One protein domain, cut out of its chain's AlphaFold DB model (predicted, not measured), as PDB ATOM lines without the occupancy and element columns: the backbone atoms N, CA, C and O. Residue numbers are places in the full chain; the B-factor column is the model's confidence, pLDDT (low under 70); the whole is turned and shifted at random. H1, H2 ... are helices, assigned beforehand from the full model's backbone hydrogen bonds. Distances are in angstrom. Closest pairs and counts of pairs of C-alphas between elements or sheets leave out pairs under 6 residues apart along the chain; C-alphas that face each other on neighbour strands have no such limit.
ATOM      1  N   ASP A  48      88.513  20.928 -14.215       59.41
ATOM      2  CA  ASP A  48      89.677  21.106 -15.062       59.41
ATOM      3  C   ASP A  48      90.175  22.550 -14.906       59.41
ATOM      4  O   ASP A  48      89.433  23.511 -15.129       59.41
ATOM      5  N   LYS A  49      91.383  22.715 -14.358       63.34
ATOM      6  CA  LYS A  49      91.894  24.005 -13.861       63.34
ATOM      7  C   LYS A  49      92.392  24.890 -15.001       63.34
ATOM      8  O   LYS A  49      93.282  25.716 -14.801       63.34
ATOM      9  N   THR A  50      91.852  24.741 -16.202       70.44
ATOM     10  CA  THR A  50      92.027  25.756 -17.230       70.44
ATOM     11  C   THR A  50      91.280  26.996 -16.767       70.44
ATOM     12  O   THR A  50      90.054  26.993 -16.645       70.44
ATOM     13  N   SER A  51      92.036  28.052 -16.457       85.62
ATOM     14  CA  SER A  51      91.468  29.372 -16.200       85.62
ATOM     15  C   SER A  51      90.476  29.712 -17.320       85.62
ATOM     16  O   SER A  51      90.804  29.472 -18.485       85.62
ATOM     17  N   PRO A  52      89.302  30.297 -17.021       89.25
ATOM     18  CA  PRO A  52      88.380  30.771 -18.054       89.25
ATOM     19  C   PRO A  52      89.070  31.639 -19.117       89.25
ATOM     20  O   PRO A  52      88.720  31.573 -20.291       89.25
ATOM     21  N   VAL A  53      90.108  32.384 -18.716       93.56
ATOM     22  CA  VAL A  53      90.957  33.183 -19.613       93.56
ATOM     23  C   VAL A  53      91.707  32.301 -20.612       93.56
ATOM     24  O   VAL A  53      91.663  32.565 -21.804       93.56
ATOM     25  N   ALA A  54      92.325  31.210 -20.160       92.12
ATOM     26  CA  ALA A  54      93.066  30.306 -21.039       92.12
ATOM     27  C   ALA A  54      92.153  29.639 -22.084       92.12
ATOM     28  O   ALA A  54      92.565  29.419 -23.224       92.12
ATOM     29  N   LEU A  55      90.903  29.342 -21.708       92.44
ATOM     30  CA  LEU A  55      89.906  28.794 -22.627       92.44
ATOM     31  C   LEU A  55      89.475  29.829 -23.676       92.44
ATOM     32  O   LEU A  55      89.398  29.502 -24.859       92.44
ATOM     33  N   LEU A  56      89.255  31.078 -23.262       94.75
ATOM     34  CA  LEU A  56      88.958  32.183 -24.176       94.75
ATOM     35  C   LEU A  56      90.117  32.445 -25.139       94.75
ATOM     36  O   LEU A  56      89.907  32.546 -26.344       94.75
ATOM     37  N   GLU A  57      91.350  32.482 -24.640       95.62
ATOM     38  CA  GLU A  57      92.534  32.636 -25.482       95.62
ATOM     39  C   GLU A  57      92.668  31.500 -26.503       95.62
ATOM     40  O   GLU A  57      93.027  31.742 -27.656       95.62
ATOM     41  N   ALA A  58      92.365  30.259 -26.111       92.94
ATOM     42  CA  ALA A  58      92.369  29.127 -27.034       92.94
ATOM     43  C   ALA A  58      91.313  29.289 -28.139       92.94
ATOM     44  O   ALA A  58      91.619  29.058 -29.309       92.94
ATOM     45  N   GLN A  59      90.109  29.751 -27.792       94.38
ATOM     46  CA  GLN A  59      89.058  30.042 -28.769       94.38
ATOM     47  C   GLN A  59      89.448  31.180 -29.718       94.38
ATOM     48  O   GLN A  59      89.245  31.059 -30.925       94.38
ATOM     49  N   ILE A  60      90.051  32.257 -29.207       95.81
ATOM     50  CA  ILE A  60      90.523  33.380 -30.030       95.81
ATOM     51  C   ILE A  60      91.615  32.913 -30.998       95.81
ATOM     52  O   ILE A  60      91.545  33.224 -32.185       95.81
ATOM     53  N   ARG A  61      92.585  32.115 -30.535       95.62
ATOM     54  CA  ARG A  61      93.615  31.535 -31.415       95.62
ATOM     55  C   ARG A  61      92.998  30.672 -32.514       95.62
ATOM     56  O   ARG A  61      93.354  30.814 -33.679       95.62
ATOM     57  N   GLN A  62      92.038  29.817 -32.161       95.31
ATOM     58  CA  GLN A  62      91.321  28.985 -33.129       95.31
ATOM     59  C   GLN A  62      90.580  29.836 -34.172       95.31
ATOM     60  O   GLN A  62      90.610  29.525 -35.363       95.31
ATOM     61  N   LEU A  63      89.957  30.936 -33.747       95.81
ATOM     62  CA  LEU A  63      89.302  31.889 -34.640       95.81
ATOM     63  C   LEU A  63      90.284  32.575 -35.590       95.81
ATOM     64  O   LEU A  63      90.012  32.649 -36.786       95.81
ATOM     65  N   GLN A  64      91.427  33.036 -35.081       96.50
ATOM     66  CA  GLN A  64      92.462  33.676 -35.895       96.50
ATOM     67  C   GLN A  64      92.962  32.744 -37.001       96.50
ATOM     68  O   GLN A  64      92.978  33.141 -38.164       96.50
ATOM     69  N   VAL A  65      93.290  31.494 -36.654       95.00
ATOM     70  CA  VAL A  65      93.707  30.475 -37.632       95.00
ATOM     71  C   VAL A  65      92.614  30.253 -38.673       95.00
ATOM     72  O   VAL A  65      92.881  30.296 -39.868       95.00
ATOM     73  N   THR A  66      91.364  30.102 -38.230       94.62
ATOM     74  CA  THR A  66      90.223  29.871 -39.126       94.62
ATOM     75  C   THR A  66      90.079  30.991 -40.159       94.62
ATOM     76  O   THR A  66      89.932  30.722 -41.350       94.62
ATOM     77  N   VAL A  67      90.148  32.252 -39.722       94.94
ATOM     78  CA  VAL A  67      90.025  33.417 -40.613       94.94
ATOM     79  C   VAL A  67      91.193  33.493 -41.596       94.94
ATOM     80  O   VAL A  67      90.966  33.729 -42.781       94.94
ATOM     81  N   GLN A  68      92.423  33.256 -41.133       94.94
ATOM     82  CA  GLN A  68      93.606  33.258 -41.997       94.94
ATOM     83  C   GLN A  68      93.520  32.166 -43.070       94.94
ATOM     84  O   GLN A  68      93.699  32.454 -44.251       94.94
ATOM     85  N   THR A  69      93.167  30.934 -42.697       92.88
ATOM     86  CA  THR A  69      93.009  29.833 -43.658       92.88
ATOM     87  C   THR A  69      91.898  30.114 -44.668       92.88
ATOM     88  O   THR A  69      92.067  29.839 -45.854       92.88
ATOM     89  N   LEU A  70      90.774  30.692 -44.233       92.69
ATOM     90  CA  LEU A  70      89.697  31.084 -45.145       92.69
ATOM     91  C   LEU A  70      90.132  32.164 -46.130       92.69
ATOM     92  O   LEU A  70      89.804  32.075 -47.313       92.69
ATOM     93  N   TYR A  71      90.871  33.165 -45.657       93.31
ATOM     94  CA  TYR A  71      91.414  34.205 -46.520       93.31
ATOM     95  C   TYR A  71      92.325  33.608 -47.596       93.31
ATOM     96  O   TYR A  71      92.131  33.878 -48.780       93.31
ATOM     97  N   GLU A  72      93.252  32.730 -47.212       92.50
ATOM     98  CA  GLU A  72      94.152  32.051 -48.151       92.50
ATOM     99  C   GLU A  72      93.405  31.153 -49.146       92.50
ATOM    100  O   GLU A  72      93.710  31.145 -50.342       92.50
ATOM    101  N   TYR A  73      92.374  30.447 -48.681       90.44
ATOM    102  CA  TYR A  73      91.520  29.614 -49.525       90.44
ATOM    103  C   TYR A  73      90.780  30.435 -50.595       90.44
ATOM    104  O   TYR A  73      90.741  30.057 -51.765       90.44
ATOM    105  N   ILE A  74      90.248  31.602 -50.231       91.44
ATOM    106  CA  ILE A  74      89.580  32.498 -51.187       91.44
ATOM    107  C   ILE A  74      90.606  33.155 -52.119       91.44
ATOM    108  O   ILE A  74      90.382  33.245 -53.327       91.44
ATOM    109  N   ARG A  75      91.759  33.578 -51.584       91.75
ATOM    110  CA  ARG A  75      92.852  34.208 -52.343       91.75
ATOM    111  C   ARG A  75      93.398  33.297 -53.443       91.75
ATOM    112  O   ARG A  75      93.784  33.784 -54.501       91.75
ATOM    113  N   THR A  76      93.413  31.988 -53.208       90.56
ATOM    114  CA  THR A  76      93.830  30.964 -54.184       90.56
ATOM    115  C   THR A  76      92.758  30.644 -55.234       90.56
ATOM    116  O   THR A  76      92.993  29.834 -56.128       90.56
ATOM    117  N   GLY A  77      91.610  31.328 -55.191       88.44
ATOM    118  CA  GLY A  77      90.545  31.219 -56.186       88.44
ATOM    119  C   GLY A  77      89.510  30.142 -55.872       88.44
ATOM    120  O   GLY A  77      88.656  29.859 -56.716       88.44
ATOM    121  N   HIS A  78      89.548  29.542 -54.679       88.44
ATOM    122  CA  HIS A  78      88.499  28.627 -54.265       88.44
ATOM    123  C   HIS A  78      87.255  29.382 -53.788       88.44
ATOM    124  O   HIS A  78      87.323  30.430 -53.149       88.44
ATOM    125  N   ASN A  79      86.090  28.808 -54.077       85.44
ATOM    126  CA  ASN A  79      84.820  29.330 -53.595       85.44
ATOM    127  C   ASN A  79      84.482  28.715 -52.238       85.44
ATOM    128  O   ASN A  79      84.655  27.511 -52.029       85.44
ATOM    129  N   LEU A  80      83.953  29.541 -51.337       82.62
ATOM    130  CA  LEU A  80      83.404  29.083 -50.070       82.62
ATOM    131  C   LEU A  80      82.179  28.194 -50.322       82.62
ATOM    132  O   LEU A  80      81.247  28.627 -51.007       82.62
ATOM    133  N   PRO A  81      82.134  26.974 -49.767       78.94
ATOM    134  CA  PRO A  81      80.929  26.167 -49.837       78.94
ATOM    135  C   PRO A  81      79.826  26.782 -48.973       78.94
ATOM    136  O   PRO A  81      80.077  27.360 -47.913       78.94
ATOM    137  N   MET A  82      78.580  26.619 -49.417       81.25
ATOM    138  CA  MET A  82      77.416  26.982 -48.620       81.25
ATOM    139  C   MET A  82      77.283  25.981 -47.470       81.25
ATOM    140  O   MET A  82      76.947  24.815 -47.678       81.25
ATOM    141  N   LEU A  83      77.587  26.428 -46.256       82.19
ATOM    142  CA  LEU A  83      77.384  25.634 -45.053       82.19
ATOM    143  C   LEU A  83      75.906  25.715 -44.640       82.19
ATOM    144  O   LEU A  83      75.325  26.801 -44.688       82.19
ATOM    145  N   PRO A  84      75.282  24.594 -44.241       73.06
ATOM    146  CA  PRO A  84      73.865  24.578 -43.915       73.06
ATOM    147  C   PRO A  84      73.572  25.475 -42.706       73.06
ATOM    148  O   PRO A  84      74.116  25.283 -41.619       73.06
ATOM    149  N   GLY A  85      72.666  26.436 -42.887       72.25
ATOM    150  CA  GLY A  85      72.031  27.137 -41.778       72.25
ATOM    151  C   GLY A  85      71.134  26.179 -40.989       72.25
ATOM    152  O   GLY A  85      70.430  25.347 -41.562       72.25
ATOM    153  N   PRO A  93      75.826  29.938 -41.109       86.44
ATOM    154  CA  PRO A  93      76.348  28.751 -40.451       86.44
ATOM    155  C   PRO A  93      76.854  29.074 -39.046       86.44
ATOM    156  O   PRO A  93      77.235  30.209 -38.740       86.44
ATOM    157  N   LEU A  94      76.858  28.067 -38.173       87.69
ATOM    158  CA  LEU A  94      77.380  28.238 -36.825       87.69
ATOM    159  C   LEU A  94      78.903  28.297 -36.867       87.69
ATOM    160  O   LEU A  94      79.556  27.672 -37.701       87.69
ATOM    161  N   LEU A  95      79.480  29.023 -35.912       89.44
ATOM    162  CA  LEU A  95      80.925  29.178 -35.834       89.44
ATOM    163  C   LEU A  95      81.654  27.827 -35.785       89.44
ATOM    164  O   LEU A  95      82.665  27.648 -36.453       89.44
ATOM    165  N   HIS A  96      81.138  26.868 -35.016       89.19
ATOM    166  CA  HIS A  96      81.756  25.547 -34.918       89.19
ATOM    167  C   HIS A  96      81.702  24.767 -36.235       89.19
ATOM    168  O   HIS A  96      82.648  24.037 -36.515       89.19
ATOM    169  N   ASP A  97      80.663  24.954 -37.052       89.12
ATOM    170  CA  ASP A  97      80.555  24.326 -38.372       89.12
ATOM    171  C   ASP A  97      81.583  24.921 -39.339       89.12
ATOM    172  O   ASP A  97      82.263  24.185 -40.055       89.12
ATOM    173  N   ILE A  98      81.759  26.249 -39.303       91.00
ATOM    174  CA  ILE A  98      82.800  26.942 -40.074       91.00
ATOM    175  C   ILE A  98      84.180  26.419 -39.672       91.00
ATOM    176  O   ILE A  98      84.955  26.011 -40.533       91.00
ATOM    177  N   VAL A  99      84.493  26.393 -38.372       91.50
ATOM    178  CA  VAL A  99      85.811  25.941 -37.910       91.50
ATOM    179  C   VAL A  99      86.047  24.470 -38.261       91.50
ATOM    180  O   VAL A  99      87.124  24.121 -38.740       91.50
ATOM    181  N   ALA A 100      85.047  23.602 -38.080       88.75
ATOM    182  CA  ALA A 100      85.153  22.197 -38.461       88.75
ATOM    183  C   ALA A 100      85.467  22.045 -39.955       88.75
ATOM    184  O   ALA A 100      86.362  21.284 -40.318       88.75
ATOM    185  N   HIS A 101      84.790  22.812 -40.810       89.19
ATOM    186  CA  HIS A 101      85.050  22.809 -42.244       89.19
ATOM    187  C   HIS A 101      86.471  23.285 -42.580       89.19
ATOM    188  O   HIS A 101      87.192  22.617 -43.320       89.19
ATOM    189  N   VAL A 102      86.920  24.393 -41.995       89.62
ATOM    190  CA  VAL A 102      88.257  24.948 -42.256       89.62
ATOM    191  C   VAL A 102      89.369  23.995 -41.826       89.62
ATOM    192  O   VAL A 102      90.350  23.831 -42.551       89.62
ATOM    193  N   ASN A 103      89.185  23.292 -40.709       86.38
ATOM    194  CA  ASN A 103      90.131  22.268 -40.274       86.38
ATOM    195  C   ASN A 103      90.279  21.146 -41.316       86.38
ATOM    196  O   ASN A 103      91.393  20.684 -41.549       86.38
ATOM    197  N   THR A 104      89.195  20.750 -42.001       86.25
ATOM    198  CA  THR A 104      89.280  19.759 -43.096       86.25
ATOM    199  C   THR A 104      90.003  20.294 -44.333       86.25
ATOM    200  O   THR A 104      90.718  19.547 -45.002       86.25
ATOM    201  N   LEU A 105      89.868  21.592 -44.612       85.06
ATOM    202  CA  LEU A 105      90.554  22.285 -45.703       85.06
ATOM    203  C   LEU A 105      92.063  22.352 -45.466       85.06
ATOM    204  O   LEU A 105      92.842  22.063 -46.371       85.06
ATOM    205  N   SER A 106      92.475  22.691 -44.243       73.88
ATOM    206  CA  SER A 106      93.891  22.781 -43.885       73.88
ATOM    207  C   SER A 106      94.596  21.433 -44.067       73.88
ATOM    208  O   SER A 106      95.680  21.387 -44.640       73.88
ATOM    209  N   THR A 107      93.943  20.325 -43.694       71.44
ATOM    210  CA  THR A 107      94.467  18.967 -43.930       71.44
ATOM    211  C   THR A 107      94.611  18.633 -45.420       71.44
ATOM    212  O   THR A 107      95.541  17.927 -45.806       71.44
ATOM    213  N   TYR A 108      93.703  19.122 -46.273       67.62
ATOM    214  CA  TYR A 108      93.797  18.922 -47.722       67.62
ATOM    215  C   TYR A 108      94.965  19.706 -48.333       67.62
ATOM    216  O   TYR A 108      95.711  19.161 -49.147       67.62
ATOM    217  N   MET A 109      95.154  20.961 -47.918       66.06
ATOM    218  CA  MET A 109      96.238  21.810 -48.422       66.06
ATOM    219  C   MET A 109      97.617  21.289 -48.012       66.06
ATOM    220  O   MET A 109      98.540  21.293 -48.825       66.06
ATOM    221  N   GLU A 110      97.746  20.778 -46.787       63.81
ATOM    222  CA  GLU A 110      98.990  20.181 -46.295       63.81
ATOM    223  C   GLU A 110      99.353  18.922 -47.098       63.81
ATOM    224  O   GLU A 110     100.447  18.840 -47.655       63.81
ATOM    225  N   ARG A 111      98.383  18.023 -47.321       61.19
ATOM    226  CA  ARG A 111      98.579  16.836 -48.170       61.19
ATOM    227  C   ARG A 111      98.904  17.189 -49.623       61.19
ATOM    228  O   ARG A 111      99.763  16.551 -50.222       61.19
ATOM    229  N   SER A 112      98.243  18.194 -50.203       56.56
ATOM    230  CA  SER A 112      98.525  18.632 -51.577       56.56
ATOM    231  C   SER A 112      99.934  19.216 -51.712       56.56
ATOM    232  O   SER A 112     100.554  19.061 -52.763       56.56
ATOM    233  N   SER A 113     100.441  19.889 -50.676       57.19
ATOM    234  CA  SER A 113     101.804  20.424 -50.659       57.19
ATOM    235  C   SER A 113     102.851  19.316 -50.506       57.19
ATOM    236  O   SER A 113     103.933  19.428 -51.076       57.19
ATOM    237  N   GLU A 114     102.544  18.247 -49.770       52.97
ATOM    238  CA  GLU A 114     103.420  17.075 -49.644       52.97
ATOM    239  C   GLU A 114     103.427  16.217 -50.921       52.97
ATOM    240  O   GLU A 114     104.482  15.728 -51.329       52.97
ATOM    241  N   GLU A 115     102.283  16.074 -51.597       45.81
ATOM    242  CA  GLU A 115     102.159  15.295 -52.838       45.81
ATOM    243  C   GLU A 115     102.874  15.979 -54.021       45.81
ATOM    244  O   GLU A 115     103.544  15.316 -54.811       45.81
TER     245      GLU A 115
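This is residues 48 to 85 and 93 to 115 of the 205 residues of an uncharacterized protein of Bipolaris oryzae ATCC 44560 (UniProt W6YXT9). Two long helices, H1 and H2, cross as an X, one over the other, with the contact made by a part of each. The first printed residues and the first part of H1, residues 48 to 61, stick out from one side of this crossing, and the last part of H2, residues 110 to 115, sticks out as a second, shorter arm. The printed part has 61 residues with two named helices, H1 then H2 along the chain, and no named strand; its class is all helix. It is loose, with a radius of gyration of the C-alphas of 13.9 A, and its outline is flat, spanning 41 by 32 by 17 A.

H1, residues 52 to 75, touches H2, residues 95 to 115, with 8 pairs of C-alphas within 8 A. The closest C-alphas of the two are those of Thr 66 and Val 99, 6.0 A apart. H1 touches H2 with residues 62 to 70 alone, and H2 touches H1 with residues 99 to 106 alone. Their lines stand at a steep tilt of 56 degrees, and they run the same way. In both H1 and H2 every O i to N i+4 pair is within hydrogen-bond range.

H1 begins at C-alpha 52 (88.380, 30.771, -18.054) and ends at C-alpha 75 (92.852, 34.208, -52.343), 34.7 A from first to last C-alpha. H2 runs 30.5 A, from C-alpha 95 to C-alpha 115 (102.159, 15.295, -52.838).

The two C-alphas farthest apart are those of Lys 49 and Gly 77, 43.0 A. Residues 86 to 92 are cut out of the link from H1 to H2, and C-alphas 85 and 93 are 4.8 A apart across the cut. Without the stretches that stand free, the body spans 25 by 21 by 16 A. The mean pLDDT of the printed part is 83.9; residues 48 to 49 and 108 to 115 are under 70.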